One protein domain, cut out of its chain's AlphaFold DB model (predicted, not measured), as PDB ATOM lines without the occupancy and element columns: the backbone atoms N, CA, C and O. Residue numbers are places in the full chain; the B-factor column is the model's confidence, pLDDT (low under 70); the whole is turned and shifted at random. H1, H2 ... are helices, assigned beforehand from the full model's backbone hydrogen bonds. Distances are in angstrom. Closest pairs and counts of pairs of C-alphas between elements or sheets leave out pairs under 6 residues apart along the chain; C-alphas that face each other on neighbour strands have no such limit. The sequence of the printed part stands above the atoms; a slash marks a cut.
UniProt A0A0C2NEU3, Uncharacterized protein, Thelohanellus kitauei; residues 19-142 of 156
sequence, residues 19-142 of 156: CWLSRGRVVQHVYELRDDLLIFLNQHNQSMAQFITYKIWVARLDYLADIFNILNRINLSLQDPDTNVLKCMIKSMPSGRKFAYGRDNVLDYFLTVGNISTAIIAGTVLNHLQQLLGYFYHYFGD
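This is residues 19 to 142 of the 156 residues of an uncharacterized protein of Thelohanellus kitauei (UniProt A0A0C2NEU3). One long helix, H4, runs through the middle, with H1 packed steeply on one side of it and the loosely placed pair H6 and H7 along the other. The hairpin of H2 and H3 lies beyond the first end of H4, and short H5 crosses its last end. The printed part has 124 residues with seven named helices, H1 to H7 in chain order, and no named strand; its class is all helix. It is only just loose, close to compact, with a radius of gyration of the C-alphas of 16.8 A, and elongated, spanning 53 by 31 by 28 A.

H1, residues 19 to 32, touches H4, residues 55 to 78, at a steep tilt of 42 degrees, opposite ways; their closest C-alphas, of Gln 28 and Ala 65, are 4.8 A apart. H2, residues 34 to 44, and H3, residues 46 to 53, form a helical hairpin at a shallow tilt of 16 degrees, with the C-alphas of Leu 41 and Ala 49 closest at 5.1 A. H3 and H4 only just touch, only at the corner, with 3 pairs of C-alphas within 8 A; the closest are Phe 51 and Trp 57, 6.2 A. H4 is the hub, touching H1, H3 and H5. H5, residues 85 to 91, touches residues 74 to 78 of H4, about perpendicular at 76 degrees; the C-alphas of Ser 77 and Cys 88 come closest, 5.4 A. H6, residues 103 to 113, and H4 are near each other, with 5 pairs of C-alphas within 10 A. H7, residues 122 to 140, touches H6 with residues 129 to 133 alone, at a steep tilt of 50 degrees, opposite ways; the closest C-alphas are those of Leu 107 and Leu 129, 6.6 A. H7 and H4 are close but not clearly touching, with the C-alphas of Tyr 63 and Val 125 closest at 7.9 A. Every O i to N i+4 pair is within hydrogen-bond range in H1, H2, H4, H5 and H7; in H3 it is 2 of 4, in H6 6 of 7.

H1 begins at C-alpha 19 (-26.052, 42.377, 41.916) and is 20.3 A long from first to last C-alpha. H2 measures 14.8 A and H3 10.9 A. H4 begins at C-alpha 55 (-16.949, 24.139, 60.841) and measures 34.7 A. H5 measures 9.9 A, H6 16.2 A and H7 26.3 A, ending at C-alpha 140 (-29.675, 27.317, 27.856).

The C-alphas farthest apart, of Gln 43 and Asp 142, are 54.1 A apart. The printed part has no cut. The link from H5 to H6, 11 residues, is long. The mean pLDDT of the printed part is 70.3; 53 residues are under 70, among them residues 77 to 120.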
ATOM      1  N   CYS A  19     -26.082  42.481  40.447       60.38
ATOM      2  CA  CYS A  19     -26.052  42.377  41.916       60.38
ATOM      3  C   CYS A  19     -25.420  41.085  42.454       60.38
ATOM      4  O   CYS A  19     -24.955  41.058  43.591       60.38
ATOM      5  N   TRP A  20     -25.431  39.987  41.704       65.12
ATOM      6  CA  TRP A  20     -24.888  38.725  42.211       65.12
ATOM      7  C   TRP A  20     -23.353  38.693  42.151       65.12
ATOM      8  O   TRP A  20     -22.736  38.112  43.040       65.12
ATOM      9  N   LEU A  21     -22.730  39.434  41.222       64.44
ATOM     10  CA  LEU A  21     -21.277  39.666  41.182       64.44
ATOM     11  C   LEU A  21     -20.779  40.409  42.430       64.44
ATOM     12  O   LEU A  21     -19.736  40.071  42.990       64.44
ATOM     13  N   SER A  22     -21.507  41.438  42.882       69.88
ATOM     14  CA  SER A  22     -21.158  42.149  44.121       69.88
ATOM     15  C   SER A  22     -21.391  41.278  45.354       69.88
ATOM     16  O   SER A  22     -20.536  41.244  46.235       69.88
ATOM     17  N   ARG A  23     -22.480  40.501  45.390       76.62
ATOM     18  CA  ARG A  23     -22.754  39.545  46.478       76.62
ATOM     19  C   ARG A  23     -21.700  38.440  46.573       76.62
ATOM     20  O   ARG A  23     -21.244  38.157  47.673       76.62
ATOM     21  N   GLY A  24     -21.260  37.879  45.446       80.00
ATOM     22  CA  GLY A  24     -20.177  36.895  45.407       80.00
ATOM     23  C   GLY A  24     -18.857  37.448  45.947       80.00
ATOM     24  O   GLY A  24     -18.186  36.789  46.734       80.00
ATOM     25  N   ARG A  25     -18.528  38.704  45.609       81.44
ATOM     26  CA  ARG A  25     -17.346  39.392  46.156       81.44
ATOM     27  C   ARG A  25     -17.423  39.616  47.663       81.44
ATOM     28  O   ARG A  25     -16.418  39.458  48.341       81.44
ATOM     29  N   VAL A  26     -18.602  39.949  48.192       86.75
ATOM     30  CA  VAL A  26     -18.798  40.067  49.646       86.75
ATOM     31  C   VAL A  26     -18.558  38.722  50.332       86.75
ATOM     32  O   VAL A  26     -17.846  38.678  51.327       86.75
ATOM     33  N   VAL A  27     -19.097  37.625  49.789       86.75
ATOM     34  CA  VAL A  27     -18.894  36.272  50.339       86.75
ATOM     35  C   VAL A  27     -17.412  35.886  50.343       86.75
ATOM     36  O   VAL A  27     -16.907  35.446  51.375       86.75
ATOM     37  N   GLN A  28     -16.709  36.119  49.230       84.38
ATOM     38  CA  GLN A  28     -15.267  35.886  49.114       84.38
ATOM     39  C   GLN A  28     -14.481  36.674  50.169       84.38
ATOM     40  O   GLN A  28     -13.666  36.113  50.895       84.38
ATOM     41  N   HIS A  29     -14.772  37.967  50.305       87.00
ATOM     42  CA  HIS A  29     -14.067  38.837  51.238       87.00
ATOM     43  C   HIS A  29     -14.298  38.444  52.704       87.00
ATOM     44  O   HIS A  29     -13.368  38.460  53.507       87.00
ATOM     45  N   VAL A  30     -15.523  38.038  53.057       88.88
ATOM     46  CA  VAL A  30     -15.840  37.520  54.400       88.88
ATOM     47  C   VAL A  30     -15.066  36.231  54.690       88.88
ATOM     48  O   VAL A  30     -14.616  36.035  55.817       88.88
ATOM     49  N   TYR A  31     -14.892  35.360  53.694       86.69
ATOM     50  CA  TYR A  31     -14.120  34.128  53.857       86.69
ATOM     51  C   TYR A  31     -12.614  34.387  54.037       86.69
ATOM     52  O   TYR A  31     -11.976  33.758  54.888       86.69
ATOM     53  N   GLU A  32     -12.058  35.326  53.268       86.38
ATOM     54  CA  GLU A  32     -10.651  35.743  53.343       86.38
ATOM     55  C   GLU A  32     -10.322  36.417  54.678       86.38
ATOM     56  O   GLU A  32      -9.316  36.086  55.302       86.38
ATOM     57  N   LEU A  33     -11.195  37.310  55.151       91.75
ATOM     58  CA  LEU A  33     -11.011  38.056  56.399       91.75
ATOM     59  C   LEU A  33     -11.525  37.326  57.642       91.75
ATOM     60  O   LEU A  33     -11.667  37.942  58.695       91.75
ATOM     61  N   ARG A  34     -11.851  36.032  57.563       90.25
ATOM     62  CA  ARG A  34     -12.511  35.315  58.668       90.25
ATOM     63  C   ARG A  34     -11.736  35.394  59.989       90.25
ATOM     64  O   ARG A  34     -12.358  35.512  61.039       90.25
ATOM     65  N   ASP A  35     -10.406  35.362  59.945       89.31
ATOM     66  CA  ASP A  35      -9.572  35.369  61.151       89.31
ATOM     67  C   ASP A  35      -9.596  36.761  61.813       89.31
ATOM     68  O   ASP A  35      -9.813  36.874  63.022       89.31
ATOM     69  N   ASP A  36      -9.521  37.828  61.013       92.88
ATOM     70  CA  ASP A  36      -9.668  39.211  61.481       92.88
ATOM     71  C   ASP A  36     -11.097  39.493  61.976       92.88
ATOM     72  O   ASP A  36     -11.302  40.106  63.028       92.88
ATOM     73  N   LEU A  37     -12.105  38.989  61.256       91.75
ATOM     74  CA  LEU A  37     -13.511  39.067  61.650       91.75
ATOM     75  C   LEU A  37     -13.762  38.329  62.961       91.75
ATOM     76  O   LEU A  37     -14.536  38.816  63.780       91.75
ATOM     77  N   LEU A  38     -13.113  37.191  63.201       93.50
ATOM     78  CA  LEU A  38     -13.229  36.474  64.466       93.50
ATOM     79  C   LEU A  38     -12.706  37.322  65.629       93.50
ATOM     80  O   LEU A  38     -13.374  37.418  66.661       93.50
ATOM     81  N   ILE A  39     -11.546  37.964  65.469       94.19
ATOM     82  CA  ILE A  39     -10.974  38.858  66.488       94.19
ATOM     83  C   ILE A  39     -11.933  40.022  66.765       94.19
ATOM     84  O   ILE A  39     -12.289  40.268  67.919       94.19
ATOM     85  N   PHE A  40     -12.405  40.688  65.709       95.00
ATOM     86  CA  PHE A  40     -13.337  41.808  65.814       95.00
ATOM     87  C   PHE A  40     -14.667  41.405  66.475       95.00
ATOM     88  O   PHE A  40     -15.150  42.063  67.399       95.00
ATOM     89  N   LEU A  41     -15.265  40.290  66.048       94.38
ATOM     90  CA  LEU A  41     -16.541  39.814  66.580       94.38
ATOM     91  C   LEU A  41     -16.417  39.334  68.028       94.38
ATOM     92  O   LEU A  41     -17.342  39.543  68.804       94.38
ATOM     93  N   ASN A  42     -15.284  38.772  68.448       93.25
ATOM     94  CA  ASN A  42     -15.083  38.431  69.860       93.25
ATOM     95  C   ASN A  42     -15.099  39.660  70.785       93.25
ATOM     96  O   ASN A  42     -15.471  39.530  71.953       93.25
ATOM     97  N   GLN A  43     -14.735  40.837  70.268       93.69
ATOM     98  CA  GLN A  43     -14.730  42.102  71.010       93.69
ATOM     99  C   GLN A  43     -16.096  42.804  71.000       93.69
ATOM    100  O   GLN A  43     -16.460  43.445  71.984       93.69
ATOM    101  N   HIS A  44     -16.857  42.682  69.908       93.12
ATOM    102  CA  HIS A  44     -18.063  43.490  69.687       93.12
ATOM    103  C   HIS A  44     -19.371  42.692  69.583       93.12
ATOM    104  O   HIS A  44     -20.441  43.242  69.839       93.12
ATOM    105  N   ASN A  45     -19.322  41.414  69.193       90.19
ATOM    106  CA  ASN A  45     -20.501  40.565  69.020       90.19
ATOM    107  C   ASN A  45     -20.166  39.059  69.064       90.19
ATOM    108  O   ASN A  45     -20.119  38.369  68.038       90.19
ATOM    109  N   GLN A  46     -19.986  38.530  70.275       88.12
ATOM    110  CA  GLN A  46     -19.633  37.121  70.493       88.12
ATOM    111  C   GLN A  46     -20.663  36.134  69.922       88.12
ATOM    112  O   GLN A  46     -20.296  35.056  69.459       88.12
ATOM    113  N   SER A  47     -21.946  36.514  69.881       90.75
ATOM    114  CA  SER A  47     -22.997  35.675  69.287       90.75
ATOM    115  C   SER A  47     -22.812  35.449  67.782       90.75
ATOM    116  O   SER A  47     -23.288  34.446  67.256       90.75
ATOM    117  N   MET A  48     -22.104  36.345  67.089       88.38
ATOM    118  CA  MET A  48     -21.747  36.176  65.679       88.38
ATOM    119  C   MET A  48     -20.412  35.443  65.505       88.38
ATOM    120  O   MET A  48     -20.260  34.667  64.561       88.38
ATOM    121  N   ALA A  49     -19.471  35.613  66.439       90.00
ATOM    122  CA  ALA A  49     -18.171  34.936  66.416       90.00
ATOM    123  C   ALA A  49     -18.296  33.400  66.370       90.00
ATOM    124  O   ALA A  49     -17.494  32.735  65.711       90.00
ATOM    125  N   GLN A  50     -19.342  32.831  66.987       90.44
ATOM    126  CA  GLN A  50     -19.600  31.383  66.961       90.44
ATOM    127  C   GLN A  50     -19.789  30.814  65.543       90.44
ATOM    128  O   GLN A  50     -19.524  29.637  65.314       90.44
ATOM    129  N   PHE A  51     -20.241  31.620  64.572       87.62
ATOM    130  CA  PHE A  51     -20.422  31.148  63.196       87.62
ATOM    131  C   PHE A  51     -19.087  30.991  62.470       87.62
ATOM    132  O   PHE A  51     -18.912  30.027  61.729       87.62
ATOM    133  N   ILE A  52     -18.128  31.881  62.740       87.38
ATOM    134  CA  ILE A  52     -16.783  31.829  62.154       87.38
ATOM    135  C   ILE A  52     -15.986  30.624  62.678       87.38
ATOM    136  O   ILE A  52     -15.127  30.097  61.979       87.38
ATOM    137  N   THR A  53     -16.290  30.135  63.882       84.62
ATOM    138  CA  THR A  53     -15.660  28.928  64.448       84.62
ATOM    139  C   THR A  53     -16.427  27.639  64.132       84.62
ATOM    140  O   THR A  53     -15.881  26.537  64.254       84.62
ATOM    141  N   TYR A  54     -17.684  27.741  63.691       89.25
ATOM    142  CA  TYR A  54     -18.511  26.584  63.373       89.25
ATOM    143  C   TYR A  54     -18.154  25.988  62.006       89.25
ATOM    144  O   TYR A  54     -18.515  26.509  60.951       89.25
ATOM    145  N   LYS A  55     -17.496  24.822  62.029       84.06
ATOM    146  CA  LYS A  55     -16.949  24.139  60.841       84.06
ATOM    147  C   LYS A  55     -17.933  23.985  59.677       84.06
ATOM    148  O   LYS A  55     -17.545  24.179  58.533       84.06
ATOM    149  N   ILE A  56     -19.198  23.648  59.947       84.88
ATOM    150  CA  ILE A  56     -20.210  23.478  58.886       84.88
ATOM    151  C   ILE A  56     -20.556  24.817  58.235       84.88
ATOM    152  O   ILE A  56     -20.769  24.872  57.026       84.88
ATOM    153  N   TRP A  57     -20.624  25.894  59.016       89.00
ATOM    154  CA  TRP A  57     -20.910  27.219  58.478       89.00
ATOM    155  C   TRP A  57     -19.743  27.729  57.636       89.00
ATOM    156  O   TRP A  57     -19.966  28.162  56.510       89.00
ATOM    157  N   VAL A  58     -18.509  27.564  58.118       85.25
ATOM    158  CA  VAL A  58     -17.299  27.911  57.358       85.25
ATOM    159  C   VAL A  58     -17.219  27.119  56.053       85.25
ATOM    160  O   VAL A  58     -16.997  27.712  55.007       85.25
ATOM    161  N   ALA A  59     -17.491  25.810  56.081       81.81
ATOM    162  CA  ALA A  59     -17.507  24.988  54.870       81.81
ATOM    163  C   ALA A  59     -18.578  25.440  53.859       81.81
ATOM    164  O   ALA A  59     -18.362  25.379  52.651       81.81
ATOM    165  N   ARG A  60     -19.744  25.908  54.329       86.56
ATOM    166  CA  ARG A  60     -20.775  26.484  53.450       86.56
ATOM    167  C   ARG A  60     -20.344  27.829  52.876       86.56
ATOM    168  O   ARG A  60     -20.639  28.092  51.716       86.56
ATOM    169  N   LEU A  61     -19.686  28.666  53.674       86.56
ATOM    170  CA  LEU A  61     -19.176  29.958  53.227       86.56
ATOM    171  C   LEU A  61     -18.098  29.783  52.148       86.56
ATOM    172  O   LEU A  61     -18.197  30.422  51.107       86.56
ATOM    173  N   ASP A  62     -17.143  28.882  52.379       82.00
ATOM    174  CA  ASP A  62     -16.092  28.481  51.432       82.00
ATOM    175  C   ASP A  62     -16.697  28.009  50.101       82.00
ATOM    176  O   ASP A  62     -16.431  28.573  49.043       82.00
ATOM    177  N   TYR A  63     -17.646  27.070  50.171       82.56
ATOM    178  CA  TYR A  63     -18.367  26.600  48.990       82.56
ATOM    179  C   TYR A  63     -19.086  27.726  48.233       82.56
ATOM    180  O   TYR A  63     -19.059  27.771  47.001       82.56
ATOM    181  N   LEU A  64     -19.763  28.626  48.956       86.31
ATOM    182  CA  LEU A  64     -20.457  29.756  48.345       86.31
ATOM    183  C   LEU A  64     -19.471  30.703  47.653       86.31
ATOM    184  O   LEU A  64     -19.759  31.172  46.552       86.31
ATOM    185  N   ALA A  65     -18.320  30.964  48.266       82.94
ATOM    186  CA  ALA A  65     -17.264  31.782  47.683       82.94
ATOM    187  C   ALA A  65     -16.790  31.188  46.341       82.94
ATOM    188  O   ALA A  65     -16.812  31.875  45.312       82.94
ATOM    189  N   ASP A  66     -16.512  29.882  46.322       78.31
ATOM    190  CA  ASP A  66     -16.085  29.148  45.128       78.31
ATOM    191  C   ASP A  66     -17.133  29.164  44.008       78.31
ATOM    192  O   ASP A  66     -16.830  29.533  42.867       78.31
ATOM    193  N   ILE A  67     -18.387  28.797  44.306       80.44
ATOM    194  CA  ILE A  67     -19.434  28.727  43.277       80.44
ATOM    195  C   ILE A  67     -19.743  30.108  42.696       80.44
ATOM    196  O   ILE A  67     -19.896  30.234  41.479       80.44
ATOM    197  N   PHE A  68     -19.764  31.165  43.518       80.69
ATOM    198  CA  PHE A  68     -19.939  32.527  43.015       80.69
ATOM    199  C   PHE A  68     -18.770  32.957  42.131       80.69
ATOM    200  O   PHE A  68     -19.000  33.581  41.095       80.69
ATOM    201  N   ASN A  69     -17.533  32.604  42.484       74.69
ATOM    202  CA  ASN A  69     -16.375  32.902  41.649       74.69
ATOM    203  C   ASN A  69     -16.460  32.193  40.284       74.69
ATOM    204  O   ASN A  69     -16.247  32.815  39.240       74.69
ATOM    205  N   ILE A  70     -16.851  30.915  40.262       74.88
ATOM    206  CA  ILE A  70     -17.039  30.166  39.011       74.88
ATOM    207  C   ILE A  70     -18.148  30.791  38.158       74.88
ATOM    208  O   ILE A  70     -17.934  31.051  36.972       74.88
ATOM    209  N   LEU A  71     -19.305  31.088  38.752       76.69
ATOM    210  CA  LEU A  71     -20.410  31.731  38.042       76.69
ATOM    211  C   LEU A  71     -19.985  33.094  37.479       76.69
ATOM    212  O   LEU A  71     -20.262  33.387  36.318       76.69
ATOM    213  N   ASN A  72     -19.237  33.891  38.248       75.56
ATOM    214  CA  ASN A  72     -18.715  35.179  37.795       75.56
ATOM    215  C   ASN A  72     -17.802  35.021  36.570       75.56
ATOM    216  O   ASN A  72     -17.929  35.785  35.614       75.56
ATOM    217  N   ARG A  73     -16.919  34.012  36.563       72.00
ATOM    218  CA  ARG A  73     -16.053  33.700  35.410       72.00
ATOM    219  C   ARG A  73     -16.864  33.298  34.178       72.00
ATOM    220  O   ARG A  73     -16.534  33.736  33.075       72.00
ATOM    221  N   ILE A  74     -17.926  32.509  34.354       71.38
ATOM    222  CA  ILE A  74     -18.841  32.135  33.263       71.38
ATOM    223  C   ILE A  74     -19.539  33.383  32.711       71.38
ATOM    224  O   ILE A  74     -19.542  33.585  31.501       71.38
ATOM    225  N   ASN A  75     -20.064  34.251  33.578       74.31
ATOM    226  CA  ASN A  75     -20.750  35.476  33.165       74.31
ATOM    227  C   ASN A  75     -19.832  36.474  32.455       74.31
ATOM    228  O   ASN A  75     -20.238  37.060  31.461       74.31
ATOM    229  N   LEU A  76     -18.590  36.641  32.919       70.00
ATOM    230  CA  LEU A  76     -17.600  37.454  32.209       70.00
ATOM    231  C   LEU A  76     -17.275  36.859  30.838       70.00
ATOM    232  O   LEU A  76     -17.239  37.581  29.852       70.00
ATOM    233  N   SER A  77     -17.108  35.537  30.759       65.69
ATOM    234  CA  SER A  77     -16.854  34.866  29.480       65.69
ATOM    235  C   SER A  77     -18.038  35.000  28.516       65.69
ATOM    236  O   SER A  77     -17.846  34.991  27.309       65.69
ATOM    237  N   LEU A  78     -19.269  35.123  29.022       63.47
ATOM    238  CA  LEU A  78     -20.463  35.327  28.197       63.47
ATOM    239  C   LEU A  78     -20.601  36.741  27.632       63.47
ATOM    240  O   LEU A  78     -21.353  36.928  26.682       63.47
ATOM    241  N   GLN A  79     -19.882  37.714  28.191       66.75
ATOM    242  CA  GLN A  79     -19.832  39.076  27.656       66.75
ATOM    243  C   GLN A  79     -18.894  39.187  26.442       66.75
ATOM    244  O   GLN A  79     -18.948  40.184  25.729       66.75
ATOM    245  N   ASP A  80     -18.059  38.172  26.185       66.31
ATOM    246  CA  ASP A  80     -17.228  38.109  24.982       66.31
ATOM    247  C   ASP A  80     -18.107  37.766  23.747       66.31
ATOM    248  O   ASP A  80     -18.817  36.749  23.777       66.31
ATOM    249  N   PRO A  81     -18.021  38.528  22.633       54.41
ATOM    250  CA  PRO A  81     -18.895  38.390  21.453       54.41
ATOM    251  C   PRO A  81     -18.909  36.994  20.795       54.41
ATOM    252  O   PRO A  81     -19.908  36.582  20.204       54.41
ATOM    253  N   ASP A  82     -17.813  36.239  20.922       56.03
ATOM    254  CA  ASP A  82     -17.569  34.970  20.215       56.03
ATOM    255  C   ASP A  82     -17.799  33.714  21.069       56.03
ATOM    256  O   ASP A  82     -17.265  32.620  20.798       56.03
ATOM    257  N   THR A  83     -18.602  33.848  22.119       52.91
ATOM    258  CA  THR A  83     -18.754  32.816  23.146       52.91
ATOM    259  C   THR A  83     -20.220  32.453  23.350       52.91
ATOM    260  O   THR A  83     -21.124  33.274  23.225       52.91
ATOM    261  N   ASN A  84     -20.476  31.165  23.570       56.94
ATOM    262  CA  ASN A  84     -21.770  30.647  24.005       56.94
ATOM    263  C   ASN A  84     -21.578  30.020  25.395       56.94
ATOM    264  O   ASN A  84     -20.448  29.705  25.774       56.94
ATOM    265  N   VAL A  85     -22.659  29.854  26.164       55.16
ATOM    266  CA  VAL A  85     -22.615  29.375  27.566       55.16
ATOM    267  C   VAL A  85     -21.784  28.097  27.706       55.16
ATOM    268  O   VAL A  85     -20.957  27.987  28.612       55.16
ATOM    269  N   LEU A  86     -21.923  27.178  26.749       51.53
ATOM    270  CA  LEU A  86     -21.179  25.920  26.701       51.53
ATOM    271  C   LEU A  86     -19.672  26.134  26.463       51.53
ATOM    272  O   LEU A  86     -18.842  25.542  27.151       51.53
ATOM    273  N   LYS A  87     -19.292  27.021  25.540       53.19
ATOM    274  CA  LYS A  87     -17.899  27.390  25.240       53.19
ATOM    275  C   LYS A  87     -17.259  28.163  26.396       53.19
ATOM    276  O   LYS A  87     -16.078  27.962  26.664       53.19
ATOM    277  N   CYS A  88     -18.025  28.982  27.119       53.78
ATOM    278  CA  CYS A  88     -17.590  29.670  28.339       53.78
ATOM    279  C   CYS A  88     -17.311  28.699  29.482       53.78
ATOM    280  O   CYS A  88     -16.254  28.787  30.110       53.78
ATOM    281  N   MET A  89     -18.222  27.746  29.719       54.44
ATOM    282  CA  MET A  89     -17.991  26.679  30.694       54.44
ATOM    283  C   MET A  89     -16.687  25.940  30.377       54.44
ATOM    284  O   MET A  89     -15.850  25.803  31.263       54.44
ATOM    285  N   ILE A  90     -16.452  25.580  29.111       48.06
ATOM    286  CA  ILE A  90     -15.232  24.884  28.668       48.06
ATOM    287  C   ILE A  90     -13.974  25.756  28.787       48.06
ATOM    288  O   ILE A  90     -12.951  25.283  29.269       48.06
ATOM    289  N   LYS A  91     -14.023  27.034  28.390       50.81
ATOM    290  CA  LYS A  91     -12.878  27.967  28.474       50.81
ATOM    291  C   LYS A  91     -12.487  28.276  29.922       50.81
ATOM    292  O   LYS A  91     -11.325  28.555  30.201       50.81
ATOM    293  N   SER A  92     -13.441  28.216  30.851       50.12
ATOM    294  CA  SER A  92     -13.164  28.364  32.282       50.12
ATOM    295  C   SER A  92     -12.432  27.151  32.891       50.12
ATOM    296  O   SER A  92     -11.885  27.275  33.992       50.12
ATOM    297  N   MET A  93     -12.347  26.025  32.163       46.59
ATOM    298  CA  MET A  93     -11.595  24.828  32.547       46.59
ATOM    299  C   MET A  93     -10.089  24.983  32.244       46.59
ATOM    300  O   MET A  93      -9.723  25.520  31.197       46.59
ATOM    301  N   PRO A  94      -9.185  24.475  33.102       42.06
ATOM    302  CA  PRO A  94      -7.760  24.403  32.790       42.06
ATOM    303  C   PRO A  94      -7.516  23.558  31.531       42.06
ATOM    304  O   PRO A  94      -8.002  22.428  31.421       42.06
ATOM    305  N   SER A  95      -6.751  24.090  30.577       38.03
ATOM    306  CA  SER A  95      -6.417  23.412  29.322       38.03
ATOM    307  C   SER A  95      -5.590  22.150  29.595       38.03
ATOM    308  O   SER A  95      -4.394  22.224  29.850       38.03
ATOM    309  N   GLY A  96      -6.233  20.980  29.572       36.50
ATOM    310  CA  GLY A  96      -5.543  19.705  29.801       36.50
ATOM    311  C   GLY A  96      -6.434  18.480  29.991       36.50
ATOM    312  O   GLY A  96      -5.940  17.361  29.889       36.50
ATOM    313  N   ARG A  97      -7.741  18.644  30.226       40.38
ATOM    314  CA  ARG A  97      -8.666  17.510  30.379       40.38
ATOM    315  C   ARG A  97      -9.764  17.585  29.321       40.38
ATOM    316  O   ARG A  97     -10.615  18.467  29.350       40.38
ATOM    317  N   LYS A  98      -9.695  16.684  28.339       34.38
ATOM    318  CA  LYS A  98     -10.730  16.506  27.314       34.38
ATOM    319  C   LYS A  98     -11.953  15.874  27.976       34.38
ATOM    320  O   LYS A  98     -12.013  14.655  28.094       34.38
ATOM    321  N   PHE A  99     -12.907  16.684  28.414       38.47
ATOM    322  CA  PHE A  99     -14.209  16.177  28.828       38.47
ATOM    323  C   PHE A  99     -15.146  16.187  27.621       38.47
ATOM    324  O   PHE A  99     -15.342  17.223  26.985       38.47
ATOM    325  N   ALA A 100     -15.691  15.022  27.274       33.12
ATOM    326  CA  ALA A 100     -16.786  14.940  26.315       33.12
ATOM    327  C   ALA A 100     -18.005  15.687  26.884       33.12
ATOM    328  O   ALA A 100     -18.224  15.693  28.093       33.12
ATOM    329  N   TYR A 101     -18.789  16.349  26.039       37.75
ATOM    330  CA  TYR A 101     -19.975  17.088  26.472       37.75
ATOM    331  C   TYR A 101     -20.949  16.150  27.204       37.75
ATOM    332  O   TYR A 101     -21.391  15.155  26.636       37.75
ATOM    333  N   GLY A 102     -21.265  16.444  28.470       39.03
ATOM    334  CA  GLY A 102     -22.156  15.614  29.280       39.03
ATOM    335  C   GLY A 102     -22.411  16.184  30.674       39.03
ATOM    336  O   GLY A 102     -21.524  16.787  31.282       39.03
ATOM    337  N   ARG A 103     -23.635  15.968  31.174       38.44
ATOM    338  CA  ARG A 103     -24.136  16.399  32.493       38.44
ATOM    339  C   ARG A 103     -23.192  15.987  33.637       38.44
ATOM    340  O   ARG A 103     -22.971  16.758  34.566       38.44
ATOM    341  N   ASP A 104     -22.568  14.820  33.517       44.19
ATOM    342  CA  ASP A 104     -21.687  14.254  34.543       44.19
ATOM    343  C   ASP A 104     -20.329  14.969  34.641       44.19
ATOM    344  O   ASP A 104     -19.779  15.104  35.730       44.19
ATOM    345  N   ASN A 105     -19.821  15.531  33.539       49.75
ATOM    346  CA  ASN A 105     -18.484  16.138  33.498       49.75
ATOM    347  C   ASN A 105     -18.451  17.579  34.032       49.75
ATOM    348  O   ASN A 105     -17.430  18.034  34.544       49.75
ATOM    349  N   VAL A 106     -19.574  18.302  33.946       48.94
ATOM    350  CA  VAL A 106     -19.719  19.625  34.580       48.94
ATOM    351  C   VAL A 106     -19.792  19.469  36.098       48.94
ATOM    352  O   VAL A 106     -19.144  20.217  36.829       48.94
ATOM    353  N   LEU A 107     -20.540  18.468  36.567       51.34
ATOM    354  CA  LEU A 107     -20.629  18.130  37.985       51.34
ATOM    355  C   LEU A 107     -19.258  17.693  38.530       51.34
ATOM    356  O   LEU A 107     -18.828  18.207  39.558       51.34
ATOM    357  N   ASP A 108     -18.544  16.826  37.806       50.78
ATOM    358  CA  ASP A 108     -17.194  16.367  38.163       50.78
ATOM    359  C   ASP A 108     -16.182  17.526  38.230       50.78
ATOM    360  O   ASP A 108     -15.383  17.596  39.160       50.78
ATOM    361  N   TYR A 109     -16.266  18.514  37.330       53.84
ATOM    362  CA  TYR A 109     -15.454  19.736  37.400       53.84
ATOM    363  C   TYR A 109     -15.722  20.555  38.671       53.84
ATOM    364  O   TYR A 109     -14.782  20.940  39.369       53.84
ATOM    365  N   PHE A 110     -16.994  20.799  39.008       51.56
ATOM    366  CA  PHE A 110     -17.344  21.509  40.243       51.56
ATOM    367  C   PHE A 110     -16.846  20.773  41.495       51.56
ATOM    368  O   PHE A 110     -16.484  21.419  42.477       51.56
ATOM    369  N   LEU A 111     -16.799  19.440  41.447       52.22
ATOM    370  CA  LEU A 111     -16.331  18.591  42.543       52.22
ATOM    371  C   LEU A 111     -14.802  18.449  42.605       52.22
ATOM    372  O   LEU A 111     -14.277  18.182  43.682       52.22
ATOM    373  N   THR A 112     -14.087  18.620  41.486       50.50
ATOM    374  CA  THR A 112     -12.623  18.444  41.399       50.50
ATOM    375  C   THR A 112     -11.827  19.748  41.453       50.50
ATOM    376  O   THR A 112     -10.664  19.716  41.855       50.50
ATOM    377  N   VAL A 113     -12.407  20.888  41.056       46.06
ATOM    378  CA  VAL A 113     -11.755  22.213  41.146       46.06
ATOM    379  C   VAL A 113     -11.969  22.873  42.500       46.06
ATOM    380  O   VAL A 113     -11.085  23.581  42.979       46.06
ATOM    381  N   GLY A 114     -13.100  22.603  43.143       48.22
ATOM    382  CA  GLY A 114     -13.254  22.928  44.545       48.22
ATOM    383  C   GLY A 114     -12.408  21.948  45.351       48.22
ATOM    384  O   GLY A 114     -12.775  20.783  45.486       48.22
ATOM    385  N   ASN A 115     -11.294  22.407  45.916       43.75
ATOM    386  CA  ASN A 115     -10.530  21.683  46.936       43.75
ATOM    387  C   ASN A 115     -11.325  21.653  48.255       43.75
ATOM    388  O   ASN A 115     -10.837  22.057  49.309       43.75
ATOM    389  N   ILE A 116     -12.605  21.294  48.181       49.94
ATOM    390  CA  ILE A 116     -13.527  21.577  49.255       49.94
ATOM    391  C   ILE A 116     -13.313  20.503  50.303       49.94
ATOM    392  O   ILE A 116     -13.435  19.301  50.055       49.94
ATOM    393  N   SER A 117     -13.085  20.957  51.526       51.34
ATOM    394  CA  SER A 117     -13.319  20.179  52.735       51.34
ATOM    395  C   SER A 117     -14.837  19.939  52.899       51.34
ATOM    396  O   SER A 117     -15.447  20.307  53.904       51.34
ATOM    397  N   THR A 118     -15.483  19.352  51.884       54.00
ATOM    398  CA  THR A 118     -16.934  19.171  51.758       54.00
ATOM    399  C   THR A 118     -17.431  17.920  52.428       54.00
ATOM    400  O   THR A 118     -18.640  17.771  52.479       54.00
ATOM    401  N   ALA A 119     -16.589  17.024  52.953       61.41
ATOM    402  CA  ALA A 119     -17.058  15.736  53.479       61.41
ATOM    403  C   ALA A 119     -18.273  15.877  54.426       61.41
ATOM    404  O   ALA A 119     -19.183  15.055  54.401       61.41
ATOM    405  N   ILE A 120     -18.335  16.977  55.187       67.88
ATOM    406  CA  ILE A 120     -19.427  17.290  56.119       67.88
ATOM    407  C   ILE A 120     -20.695  17.836  55.417       67.88
ATOM    408  O   ILE A 120     -21.803  17.633  55.908       67.88
ATOM    409  N   ILE A 121     -20.567  18.520  54.273       78.69
ATOM    410  CA  ILE A 121     -21.677  19.147  53.518       78.69
ATOM    411  C   ILE A 121     -21.879  18.568  52.106       78.69
ATOM    412  O   ILE A 121     -22.639  19.128  51.314       78.69
ATOM    413  N   ALA A 122     -21.228  17.450  51.781       75.75
ATOM    414  CA  ALA A 122     -21.124  16.915  50.424       75.75
ATOM    415  C   ALA A 122     -22.495  16.639  49.805       75.75
ATOM    416  O   ALA A 122     -22.737  17.020  48.666       75.75
ATOM    417  N   GLY A 123     -23.424  16.064  50.577       78.38
ATOM    418  CA  GLY A 123     -24.791  15.816  50.109       78.38
ATOM    419  C   GLY A 123     -25.520  17.103  49.707       78.38
ATOM    420  O   GLY A 123     -26.194  17.144  48.681       78.38
ATOM    421  N   THR A 124     -25.343  18.181  50.475       84.62
ATOM    422  CA  THR A 124     -25.936  19.493  50.171       84.62
ATOM    423  C   THR A 124     -25.306  20.114  48.928       84.62
ATOM    424  O   THR A 124     -26.029  20.630  48.079       84.62
ATOM    425  N   VAL A 125     -23.979  20.038  48.805       80.50
ATOM    426  CA  VAL A 125     -23.247  20.567  47.647       80.50
ATOM    427  C   VAL A 125     -23.624  19.818  46.372       80.50
ATOM    428  O   VAL A 125     -23.982  20.455  45.386       80.50
ATOM    429  N   LEU A 126     -23.643  18.484  46.403       76.69
ATOM    430  CA  LEU A 126     -24.049  17.656  45.265       76.69
ATOM    431  C   LEU A 126     -25.471  17.986  44.808       76.69
ATOM    432  O   LEU A 126     -25.694  18.248  43.627       76.69
ATOM    433  N   ASN A 127     -26.416  18.046  45.747       84.12
ATOM    434  CA  ASN A 127     -27.805  18.373  45.442       84.12
ATOM    435  C   ASN A 127     -27.959  19.791  44.859       84.12
ATOM    436  O   ASN A 127     -28.758  20.001  43.946       84.12
ATOM    437  N   HIS A 128     -27.208  20.774  45.364       87.25
ATOM    438  CA  HIS A 128     -27.227  22.128  44.811       87.25
ATOM    439  C   HIS A 128     -26.646  22.168  43.392       87.25
ATOM    440  O   HIS A 128     -27.263  22.747  42.503       87.25
ATOM    441  N   LEU A 129     -25.504  21.517  43.153       78.56
ATOM    442  CA  LEU A 129     -24.872  21.481  41.831       78.56
ATOM    443  C   LEU A 129     -25.746  20.774  40.786       78.56
ATOM    444  O   LEU A 129     -25.843  21.247  39.656       78.56
ATOM    445  N   GLN A 130     -26.428  19.688  41.162       75.94
ATOM    446  CA  GLN A 130     -27.378  19.003  40.281       75.94
ATOM    447  C   GLN A 130     -28.552  19.907  39.889       75.94
ATOM    448  O   GLN A 130     -28.909  19.971  38.713       75.94
ATOM    449  N   GLN A 131     -29.126  20.638  40.851       84.00
ATOM    450  CA  GLN A 131     -30.193  21.604  40.575       84.00
ATOM    451  C   GLN A 131     -29.699  22.756  39.703       84.00
ATOM    452  O   GLN A 131     -30.341  23.086  38.710       84.00
ATOM    453  N   LEU A 132     -28.540  23.331  40.035       81.25
ATOM    454  CA  LEU A 132     -27.925  24.411  39.270       81.25
ATOM    455  C   LEU A 132     -27.717  23.998  37.810       81.25
ATOM    456  O   LEU A 132     -28.089  24.732  36.900       81.25
ATOM    457  N   LEU A 133     -27.193  22.796  37.585       73.25
ATOM    458  CA  LEU A 133     -27.024  22.237  36.252       73.25
ATOM    459  C   LEU A 133     -28.366  22.025  35.539       73.25
ATOM    460  O   LEU A 133     -28.484  22.337  34.357       73.25
ATOM    461  N   GLY A 134     -29.385  21.540  36.254       71.75
ATOM    462  CA  GLY A 134     -30.755  21.449  35.748       71.75
ATOM    463  C   GLY A 134     -31.291  22.800  35.268       71.75
ATOM    464  O   GLY A 134     -31.829  22.873  34.166       71.75
ATOM    465  N   TYR A 135     -31.066  23.872  36.033       78.19
ATOM    466  CA  TYR A 135     -31.414  25.232  35.616       78.19
ATOM    467  C   TYR A 135     -30.625  25.673  34.385       78.19
ATOM    468  O   TYR A 135     -31.222  26.210  33.458       78.19
ATOM    469  N   PHE A 136     -29.318  25.405  34.317       71.81
ATOM    470  CA  PHE A 136     -28.534  25.725  33.121       71.81
ATOM    471  C   PHE A 136     -29.085  25.032  31.871       71.81
ATOM    472  O   PHE A 136     -29.232  25.677  30.840       71.81
ATOM    473  N   TYR A 137     -29.441  23.751  31.954       68.50
ATOM    474  CA  TYR A 137     -30.081  23.057  30.835       68.50
ATOM    475  C   TYR A 137     -31.478  23.594  30.526       68.50
ATOM    476  O   TYR A 137     -31.845  23.663  29.366       68.50
ATOM    477  N   HIS A 138     -32.258  23.988  31.529       73.50
ATOM    478  CA  HIS A 138     -33.581  24.553  31.287       73.50
ATOM    479  C   HIS A 138     -33.522  25.914  30.580       73.50
ATOM    480  O   HIS A 138     -34.329  26.170  29.696       73.50
ATOM    481  N   TYR A 139     -32.577  26.776  30.964       67.62
ATOM    482  CA  TYR A 139     -32.455  28.126  30.406       67.62
ATOM    483  C   TYR A 139     -31.600  28.195  29.135       67.62
ATOM    484  O   TYR A 139     -31.767  29.122  28.352       67.62
ATOM    485  N   PHE A 140     -30.662  27.264  28.944       66.56
ATOM    486  CA  PHE A 140     -29.675  27.317  27.856       66.56
ATOM    487  C   PHE A 140     -29.542  26.011  27.062       66.56
ATOM    488  O   PHE A 140     -28.705  25.929  26.161       66.56
ATOM    489  N   GLY A 141     -30.284  24.964  27.423       59.16
ATOM    490  CA  GLY A 141     -30.262  23.680  26.736       59.16
ATOM    491  C   GLY A 141     -31.317  23.633  25.638       59.16
ATOM    492  O   GLY A 141     -32.503  23.583  25.933       59.16
ATOM    493  N   ASP A 142     -30.836  23.558  24.399       51.75
ATOM    494  CA  ASP A 142     -31.567  23.122  23.200       51.75
ATOM    495  C   ASP A 142     -32.485  24.105  22.456       51.75
ATOM    496  O   ASP A 142     -33.395  23.679  21.750       51.75
TER     497      ASP A 142